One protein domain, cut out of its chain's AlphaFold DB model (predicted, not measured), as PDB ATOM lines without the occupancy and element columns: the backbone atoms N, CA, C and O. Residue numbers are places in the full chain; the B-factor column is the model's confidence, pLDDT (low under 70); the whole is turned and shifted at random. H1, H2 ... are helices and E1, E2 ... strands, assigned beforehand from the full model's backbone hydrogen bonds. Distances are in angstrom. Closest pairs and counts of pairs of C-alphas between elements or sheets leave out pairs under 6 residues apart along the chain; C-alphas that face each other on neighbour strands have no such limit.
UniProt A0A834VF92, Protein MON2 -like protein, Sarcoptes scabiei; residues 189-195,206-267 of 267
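Overview. This is residues 189 to 195 and 206 to 267 of the 267 residues of the protein "Protein MON2 -like protein" of Sarcoptes scabiei (UniProt A0A834VF92). One long helix, H2, runs through the middle of the domain, with a two-stranded hairpin, E1 and E2, along one side of it, E2 nearer to the helix. On another side the short helix H3 folds back beside the last turns of H2, after a long loop, while the small helix H1 sits loosely near the first turns of H2. The printed part has 69 residues, with three named helices and two named strands in the order H1, E1, E2, H2, H3; the sheet, E1 - E2, is antiparallel, and the class is mixed, helices and strands. The whole is only just compact, close to loose, with a radius of gyration of the C-alphas of 13.2 A, and the C-alphas span 36 by 30 by 19 A.

Arrangement. H1, residues 190 to 195, and H2, residues 227 to 244, are close but not clearly touching: their closest C-alphas, those of Ala 190 and Thr 229, are 7.5 A apart. Their lines are about perpendicular, at 79 degrees. E1, residues 207 to 212, and E2, residues 217 to 222, form a hairpin of antiparallel strands, with 157 degrees between their directions. N 210 and O 219 are within hydrogen-bond range at 3.0 A, and so are N 221 and O 208 at 2.8 A. The closest C-alphas of E2 and H2, those of Pro 222 and Leu 230, are 7.3 A apart; E1 and H2 are apart. H2 touches H3, residues 259 to 266, with its residues 239 to 243 alone. Their closest C-alphas, those of Ile 243 and Lys 259, are 4.8 A apart. H2 and H3 form a helical hairpin and run opposite ways at a shallow tilt of 34 degrees, only just short of steep. In H1, H2 and H3 every O i to N i+4 pair is within hydrogen-bond range.

Along the chain. H1 begins with C-alpha 190 at (-20.506, 42.730, 9.704) and measures 8.8 A from first to last C-alpha. E1 measures 14.9 A and E2 16.0 A. H2 measures 25.7 A, from C-alpha 227 at (-14.551, 33.885, 12.511) to C-alpha 244 at (4.858, 50.178, 16.691). H3 measures 10.9 A and ends with C-alpha 266 at (-1.686, 48.679, 4.923).

Size, cuts and confidence. The two C-alphas farthest apart, those of Ser 195 and Ile 255, are 37.9 A apart. Residues 196 to 205 are not printed, and C-alphas 195 and 206 are 12.6 A apart across this cut. The links E1 to E2 and E2 to H2 are tight; the link H2 to H3, residues 245 to 258, is long. The mean pLDDT of the printed part is 79.9, and residues 189 to 195, 206 and 212 to 217 are under 70.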
ATOM      1  N   GLN A 189     -22.705  41.832   6.204       60.41
ATOM      2  CA  GLN A 189     -23.521  42.001   7.409       60.41
ATOM      3  C   GLN A 189     -22.706  42.333   8.672       60.41
ATOM      4  O   GLN A 189     -23.307  42.680   9.694       60.41
ATOM      5  N   ALA A 190     -21.372  42.244   8.631       57.53
ATOM      6  CA  ALA A 190     -20.506  42.730   9.704       57.53
ATOM      7  C   ALA A 190     -20.733  44.235   9.951       57.53
ATOM      8  O   ALA A 190     -20.861  44.649  11.106       57.53
ATOM      9  N   ASP A 191     -20.954  45.018   8.885       52.91
ATOM     10  CA  ASP A 191     -21.333  46.435   8.977       52.91
ATOM     11  C   ASP A 191     -22.674  46.634   9.695       52.91
ATOM     12  O   ASP A 191     -22.843  47.581  10.467       52.91
ATOM     13  N   TYR A 192     -23.642  45.727   9.508       47.19
ATOM     14  CA  TYR A 192     -24.952  45.822  10.161       47.19
ATOM     15  C   TYR A 192     -24.872  45.547  11.665       47.19
ATOM     16  O   TYR A 192     -25.560  46.189  12.458       47.19
ATOM     17  N   ARG A 193     -24.017  44.611  12.091       51.47
ATOM     18  CA  ARG A 193     -23.819  44.326  13.520       51.47
ATOM     19  C   ARG A 193     -23.087  45.447  14.240       51.47
ATOM     20  O   ARG A 193     -23.385  45.645  15.407       51.47
ATOM     21  N   LEU A 194     -22.208  46.193  13.567       53.25
ATOM     22  CA  LEU A 194     -21.622  47.406  14.144       53.25
ATOM     23  C   LEU A 194     -22.583  48.607  14.125       53.25
ATOM     24  O   LEU A 194     -22.557  49.414  15.046       53.25
ATOM     25  N   SER A 195     -23.447  48.728  13.114       50.84
ATOM     26  CA  SER A 195     -24.373  49.869  12.969       50.84
ATOM     27  C   SER A 195     -25.703  49.723  13.718       50.84
ATOM     28  O   SER A 195     -26.364  50.723  13.988       50.84
ATOM     29  N   LEU A 206     -17.094  46.517  23.569       67.69
ATOM     30  CA  LEU A 206     -16.838  45.986  22.227       67.69
ATOM     31  C   LEU A 206     -15.614  45.075  22.200       67.69
ATOM     32  O   LEU A 206     -15.552  44.153  21.389       67.69
ATOM     33  N   PHE A 207     -14.672  45.312  23.108       76.06
ATOM     34  CA  PHE A 207     -13.425  44.578  23.197       76.06
ATOM     35  C   PHE A 207     -13.182  44.146  24.635       76.06
ATOM     36  O   PHE A 207     -13.342  44.942  25.559       76.06
ATOM     37  N   ASP A 208     -12.737  42.909  24.810       78.44
ATOM     38  CA  ASP A 208     -11.980  42.553  26.000       78.44
ATOM     39  C   ASP A 208     -10.547  43.069  25.814       78.44
ATOM     40  O   ASP A 208      -9.911  42.812  24.786       78.44
ATOM     41  N   VAL A 209     -10.068  43.864  26.770       80.25
ATOM     42  CA  VAL A 209      -8.760  44.520  26.699       80.25
ATOM     43  C   VAL A 209      -7.855  43.875  27.727       80.25
ATOM     44  O   VAL A 209      -8.017  44.059  28.931       80.25
ATOM     45  N   THR A 210      -6.867  43.130  27.243       78.12
ATOM     46  CA  THR A 210      -5.828  42.566  28.102       78.12
ATOM     47  C   THR A 210      -4.589  43.465  28.033       78.12
ATOM     48  O   THR A 210      -3.945  43.495  26.980       78.12
ATOM     49  N   PRO A 211      -4.238  44.205  29.105       71.56
ATOM     50  CA  PRO A 211      -2.992  44.965  29.160       71.56
ATOM     51  C   PRO A 211      -1.797  44.013  29.266       71.56
ATOM     52  O   PRO A 211      -1.866  42.986  29.948       71.56
ATOM     53  N   ILE A 212      -0.698  44.335  28.582       67.25
ATOM     54  CA  ILE A 212       0.472  43.460  28.478       67.25
ATOM     55  C   ILE A 212       1.730  44.225  28.892       67.25
ATOM     56  O   ILE A 212       2.202  45.114  28.190       67.25
ATOM     57  N   GLY A 213       2.299  43.825  30.034       64.75
ATOM     58  CA  GLY A 213       3.495  44.443  30.615       64.75
ATOM     59  C   GLY A 213       3.228  45.791  31.296       64.75
ATOM     60  O   GLY A 213       2.084  46.143  31.578       64.75
ATOM     61  N   ASP A 214       4.301  46.538  31.569       56.12
ATOM     62  CA  ASP A 214       4.250  47.888  32.148       56.12
ATOM     63  C   ASP A 214       3.911  48.931  31.059       56.12
ATOM     64  O   ASP A 214       4.771  49.677  30.599       56.12
ATOM     65  N   GLY A 215       2.645  48.993  30.633       55.12
ATOM     66  CA  GLY A 215       2.002  50.303  30.463       55.12
ATOM     67  C   GLY A 215       1.413  50.731  29.114       55.12
ATOM     68  O   GLY A 215       0.481  51.520  29.173       55.12
ATOM     69  N   ASP A 216       1.851  50.239  27.946       61.78
ATOM     70  CA  ASP A 216       1.376  50.809  26.653       61.78
ATOM     71  C   ASP A 216       0.860  49.795  25.612       61.78
ATOM     72  O   ASP A 216       0.136  50.171  24.694       61.78
ATOM     73  N   CYS A 217       1.158  48.499  25.754       65.56
ATOM     74  CA  CYS A 217       0.696  47.480  24.807       65.56
ATOM     75  C   CYS A 217      -0.591  46.816  25.313       65.56
ATOM     76  O   CYS A 217      -0.623  46.234  26.402       65.56
ATOM     77  N   CYS A 218      -1.654  46.877  24.513       76.25
ATOM     78  CA  CYS A 218      -2.932  46.235  24.809       76.25
ATOM     79  C   CYS A 218      -3.300  45.240  23.709       76.25
ATOM     80  O   CYS A 218      -3.247  45.552  22.518       76.25
ATOM     81  N   ARG A 219      -3.740  44.045  24.108       81.00
ATOM     82  CA  ARG A 219      -4.419  43.123  23.199       81.00
ATOM     83  C   ARG A 219      -5.912  43.399  23.262       81.00
ATOM     84  O   ARG A 219      -6.526  43.179  24.306       81.00
ATOM     85  N   TYR A 220      -6.482  43.817  22.138       82.00
ATOM     86  CA  TYR A 220      -7.926  43.923  21.982       82.00
ATOM     87  C   TYR A 220      -8.456  42.596  21.445       82.00
ATOM     88  O   TYR A 220      -7.902  42.013  20.509       82.00
ATOM     89  N   VAL A 221      -9.508  42.087  22.073       81.12
ATOM     90  CA  VAL A 221     -10.220  40.892  21.628       81.12
ATOM     91  C   VAL A 221     -11.665  41.300  21.371       81.12
ATOM     92  O   VAL A 221     -12.401  41.552  22.326       81.12
ATOM     93  N   PRO A 222     -12.084  41.423  20.104       79.31
ATOM     94  CA  PRO A 222     -13.420  41.889  19.787       79.31
ATOM     95  C   PRO A 222     -14.466  40.861  20.209       79.31
ATOM     96  O   PRO A 222     -14.321  39.654  19.995       79.31
ATOM     97  N   LEU A 223     -15.546  41.354  20.801       75.12
ATOM     98  CA  LEU A 223     -16.676  40.553  21.243       75.12
ATOM     99  C   LEU A 223     -17.704  40.449  20.105       75.12
ATOM    100  O   LEU A 223     -18.023  41.436  19.448       75.12
ATOM    101  N   ASN A 224     -18.275  39.258  19.904       74.88
ATOM    102  CA  ASN A 224     -19.379  38.993  18.963       74.88
ATOM    103  C   ASN A 224     -19.070  39.127  17.453       74.88
ATOM    104  O   ASN A 224     -19.994  39.347  16.661       74.88
ATOM    105  N   LEU A 225     -17.815  38.937  17.034       80.50
ATOM    106  CA  LEU A 225     -17.460  38.811  15.614       80.50
ATOM    107  C   LEU A 225     -17.561  37.363  15.122       80.50
ATOM    108  O   LEU A 225     -17.337  36.417  15.879       80.50
ATOM    109  N   ASP A 226     -17.903  37.187  13.845       86.62
ATOM    110  CA  ASP A 226     -17.740  35.900  13.168       86.62
ATOM    111  C   ASP A 226     -16.254  35.598  12.916       86.62
ATOM    112  O   ASP A 226     -15.399  36.484  12.988       86.62
ATOM    113  N   THR A 227     -15.941  34.340  12.609       89.44
ATOM    114  CA  THR A 227     -14.551  33.885  12.511       89.44
ATOM    115  C   THR A 227     -13.750  34.599  11.420       89.44
ATOM    116  O   THR A 227     -12.584  34.906  11.654       89.44
ATOM    117  N   ASN A 228     -14.352  34.914  10.266       90.25
ATOM    118  CA  ASN A 228     -13.629  35.584   9.179       90.25
ATOM    119  C   ASN A 228     -13.287  37.026   9.562       90.25
ATOM    120  O   ASN A 228     -12.148  37.463   9.386       90.25
ATOM    121  N   THR A 229     -14.249  37.747  10.145       90.12
ATOM    122  CA  THR A 229     -14.014  39.110  10.642       90.12
ATOM    123  C   THR A 229     -12.990  39.118  11.780       90.12
ATOM    124  O   THR A 229     -12.124  39.990  11.824       90.12
ATOM    125  N   LEU A 230     -13.036  38.127  12.676       90.50
ATOM    126  CA  LEU A 230     -12.065  37.981  13.761       90.50
ATOM    127  C   LEU A 230     -10.642  37.727  13.237       90.50
ATOM    128  O   LEU A 230      -9.695  38.324  13.744       90.50
ATOM    129  N   ASP A 231     -10.477  36.873  12.226       92.81
ATOM    130  CA  ASP A 231      -9.171  36.604  11.617       92.81
ATOM    131  C   ASP A 231      -8.583  37.855  10.948       92.81
ATOM    132  O   ASP A 231      -7.410  38.173  11.152       92.81
ATOM    133  N   ALA A 232      -9.400  38.601  10.197       92.44
ATOM    134  CA  ALA A 232      -8.987  39.866   9.588       92.44
ATOM    135  C   ALA A 232      -8.613  40.923  10.639       92.44
ATOM    136  O   ALA A 232      -7.573  41.574  10.515       92.44
ATOM    137  N   PHE A 233      -9.411  41.051  11.704       91.44
ATOM    138  CA  PHE A 233      -9.122  41.950  12.818       91.44
ATOM    139  C   PHE A 233      -7.796  41.601  13.503       91.44
ATOM    140  O   PHE A 233      -6.959  42.477  13.710       91.44
ATOM    141  N   ASN A 234      -7.581  40.322  13.826       92.62
ATOM    142  CA  ASN A 234      -6.361  39.866  14.489       92.62
ATOM    143  C   ASN A 234      -5.111  40.130  13.640       92.62
ATOM    144  O   ASN A 234      -4.092  40.561  14.175       92.62
ATOM    145  N   LEU A 235      -5.190  39.909  12.323       93.38
ATOM    146  CA  LEU A 235      -4.089  40.230  11.416       93.38
ATOM    147  C   LEU A 235      -3.793  41.732  11.402       93.38
ATOM    148  O   LEU A 235      -2.637  42.125  11.519       93.38
ATOM    149  N   MET A 236      -4.830  42.563  11.278       91.88
ATOM    150  CA  MET A 236      -4.686  44.018  11.257       91.88
ATOM    151  C   MET A 236      -4.063  44.542  12.557       91.88
ATOM    152  O   MET A 236      -3.132  45.345  12.525       91.88
ATOM    153  N   GLN A 237      -4.534  44.044  13.702       91.00
ATOM    154  CA  GLN A 237      -3.981  44.390  15.008       91.00
ATOM    155  C   GLN A 237      -2.492  44.027  15.107       91.00
ATOM    156  O   GLN A 237      -1.691  44.853  15.543       91.00
ATOM    157  N   ASP A 238      -2.108  42.830  14.663       91.88
ATOM    158  CA  ASP A 238      -0.710  42.403  14.668       91.88
ATOM    159  C   ASP A 238       0.167  43.241  13.719       91.88
ATOM    160  O   ASP A 238       1.305  43.556  14.062       91.88
ATOM    161  N   LEU A 239      -0.341  43.649  12.548       91.94
ATOM    162  CA  LEU A 239       0.388  44.540  11.633       91.94
ATOM    163  C   LEU A 239       0.666  45.908  12.273       91.94
ATOM    164  O   LEU A 239       1.790  46.407  12.187       91.94
ATOM    165  N   ILE A 240      -0.321  46.486  12.964       90.50
ATOM    166  CA  ILE A 240      -0.160  47.749  13.704       90.50
ATOM    167  C   ILE A 240       0.880  47.590  14.822       90.50
ATOM    168  O   ILE A 240       1.751  48.445  14.991       90.50
ATOM    169  N   GLN A 241       0.842  46.472  15.548       88.88
ATOM    170  CA  GLN A 241       1.816  46.173  16.600       88.88
ATOM    171  C   GLN A 241       3.236  46.077  16.052       88.88
ATOM    172  O   GLN A 241       4.147  46.684  16.612       88.88
ATOM    173  N   ILE A 242       3.431  45.404  14.915       89.88
ATOM    174  CA  ILE A 242       4.744  45.331  14.262       89.88
ATOM    175  C   ILE A 242       5.264  46.735  13.924       89.88
ATOM    176  O   ILE A 242       6.418  47.055  14.218       89.88
ATOM    177  N   ILE A 243       4.415  47.607  13.370       90.00
ATOM    178  CA  ILE A 243       4.783  48.992  13.033       90.00
ATOM    179  C   ILE A 243       5.217  49.764  14.290       90.00
ATOM    180  O   ILE A 243       6.250  50.447  14.285       90.00
ATOM    181  N   ASN A 244       4.506  49.579  15.402       88.00
ATOM    182  CA  ASN A 244       4.858  50.178  16.691       88.00
ATOM    183  C   ASN A 244       6.115  49.553  17.327       88.00
ATOM    184  O   ASN A 244       6.756  50.176  18.169       88.00
ATOM    185  N   GLY A 245       6.576  48.391  16.854       85.69
ATOM    186  CA  GLY A 245       7.688  47.642  17.453       85.69
ATOM    187  C   GLY A 245       7.263  46.791  18.653       85.69
ATOM    188  O   GLY A 245       8.085  46.465  19.508       85.69
ATOM    189  N   GLU A 246       5.979  46.455  18.724       86.00
ATOM    190  CA  GLU A 246       5.375  45.578  19.718       86.00
ATOM    191  C   GLU A 246       5.363  44.117  19.232       86.00
ATOM    192  O   GLU A 246       5.667  43.805  18.080       86.00
ATOM    193  N   LYS A 247       5.030  43.190  20.136       84.19
ATOM    194  CA  LYS A 247       4.923  41.762  19.807       84.19
ATOM    195  C   LYS A 247       3.559  41.450  19.204       84.19
ATOM    196  O   LYS A 247       2.556  41.920  19.722       84.19
ATOM    197  N   THR A 248       3.541  40.580  18.200       88.31
ATOM    198  CA  THR A 248       2.313  40.025  17.617       88.31
ATOM    199  C   THR A 248       1.633  39.030  18.557       88.31
ATOM    200  O   THR A 248       2.295  38.336  19.339       88.31
ATOM    201  N   PHE A 249       0.309  38.905  18.452       85.88
ATOM    202  CA  PHE A 249      -0.489  37.982  19.267       85.88
ATOM    203  C   PHE A 249      -1.052  36.797  18.496       85.88
ATOM    204  O   PHE A 249      -1.202  35.710  19.064       85.88
ATOM    205  N   TRP A 250      -1.408  36.998  17.235       90.94
ATOM    206  CA  TRP A 250      -2.054  35.995  16.399       90.94
ATOM    207  C   TRP A 250      -1.053  35.333  15.452       90.94
ATOM    208  O   TRP A 250      -0.946  34.105  15.420       90.94
ATOM    209  N   LEU A 251      -0.243  36.130  14.757       90.38
ATOM    210  CA  LEU A 251       0.902  35.702  13.972       90.38
ATOM    211  C   LEU A 251       1.961  35.099  14.893       90.38
ATOM    212  O   LEU A 251       2.622  35.779  15.679       90.38
ATOM    213  N   ARG A 252       2.159  33.791  14.747       80.00
ATOM    214  CA  ARG A 252       3.177  33.016  15.459       80.00
ATOM    215  C   ARG A 252       4.485  33.049  14.678       80.00
ATOM    216  O   ARG A 252       4.956  32.020  14.188       80.00
ATOM    217  N   THR A 253       5.048  34.241  14.523       76.12
ATOM    218  CA  THR A 253       6.365  34.427  13.912       76.12
ATOM    219  C   THR A 253       7.422  34.651  14.988       76.12
ATOM    220  O   THR A 253       7.244  35.450  15.901       76.12
ATOM    221  N   ASN A 254       8.549  33.951  14.861       75.81
ATOM    222  CA  ASN A 254       9.747  34.207  15.669       75.81
ATOM    223  C   ASN A 254      10.726  35.150  14.950       75.81
ATOM    224  O   ASN A 254      11.857  35.323  15.397       75.81
ATOM    225  N   ILE A 255      10.324  35.681  13.795       79.19
ATOM    226  CA  ILE A 255      11.139  36.540  12.942       79.19
ATOM    227  C   ILE A 255      10.613  37.961  13.069       79.19
ATOM    228  O   ILE A 255       9.402  38.179  13.007       79.19
ATOM    229  N   GLU A 256      11.538  38.899  13.237       81.69
ATOM    230  CA  GLU A 256      11.254  40.327  13.226       81.69
ATOM    231  C   GLU A 256      10.811  40.735  11.818       81.69
ATOM    232  O   GLU A 256      11.534  40.527  10.842       81.69
ATOM    233  N   ILE A 257       9.584  41.243  11.711       86.25
ATOM    234  CA  ILE A 257       9.034  41.713  10.445       86.25
ATOM    235  C   ILE A 257       9.396  43.193  10.292       86.25
ATOM    236  O   ILE A 257       9.168  43.983  11.205       86.25
ATOM    237  N   ASP A 258       9.960  43.566   9.142       87.00
ATOM    238  CA  ASP A 258      10.313  44.946   8.842       87.00
ATOM    239  C   ASP A 258       9.067  45.842   8.827       87.00
ATOM    240  O   ASP A 258       8.070  45.571   8.151       87.00
ATOM    241  N   LYS A 259       9.165  46.954   9.556       88.81
ATOM    242  CA  LYS A 259       8.119  47.969   9.672       88.81
ATOM    243  C   LYS A 259       7.769  48.563   8.316       88.81
ATOM    244  O   LYS A 259       6.599  48.839   8.069       88.81
ATOM    245  N   SER A 260       8.769  48.746   7.448       88.88
ATOM    246  CA  SER A 260       8.555  49.300   6.108       88.88
ATOM    247  C   SER A 260       7.632  48.401   5.283       88.88
ATOM    248  O   SER A 260       6.639  48.872   4.736       88.88
ATOM    249  N   PHE A 261       7.877  47.089   5.313       89.81
ATOM    250  CA  PHE A 261       7.042  46.113   4.628       89.81
ATOM    251  C   PHE A 261       5.629  46.055   5.218       89.81
ATOM    252  O   PHE A 261       4.665  46.027   4.463       89.81
ATOM    253  N   CYS A 262       5.477  46.087   6.547       89.38
ATOM    254  CA  CYS A 262       4.151  46.141   7.171       89.38
ATOM    255  C   CYS A 262       3.357  47.393   6.789       89.38
ATOM    256  O   CYS A 262       2.160  47.273   6.552       89.38
ATOM    257  N   LEU A 263       3.999  48.561   6.695       88.94
ATOM    258  CA  LEU A 263       3.347  49.783   6.215       88.94
ATOM    259  C   LEU A 263       2.850  49.618   4.775       88.94
ATOM    260  O   LEU A 263       1.693  49.907   4.501       88.94
ATOM    261  N   GLU A 264       3.667  49.046   3.887       90.06
ATOM    262  CA  GLU A 264       3.250  48.768   2.505       90.06
ATOM    263  C   GLU A 264       2.098  47.757   2.388       90.06
ATOM    264  O   GLU A 264       1.504  47.638   1.318       90.06
ATOM    265  N   LEU A 265       1.836  46.944   3.417       89.44
ATOM    266  CA  LEU A 265       0.694  46.023   3.440       89.44
ATOM    267  C   LEU A 265      -0.614  46.717   3.846       89.44
ATOM    268  O   LEU A 265      -1.675  46.131   3.628       89.44
ATOM    269  N   LEU A 266      -0.533  47.897   4.470       84.62
ATOM    270  CA  LEU A 266      -1.686  48.679   4.923       84.62
ATOM    271  C   LEU A 266      -2.149  49.735   3.911       84.62
ATOM    272  O   LEU A 266      -3.280  50.206   4.036       84.62
ATOM    273  N   ASP A 267      -1.289  50.098   2.959       76.44
ATOM    274  CA  ASP A 267      -1.615  50.975   1.824       76.44
ATOM    275  C   ASP A 267      -2.550  50.287   0.809       76.44
ATOM    276  O   ASP A 267      -3.503  50.958   0.344       76.44
TER     277      ASP A 267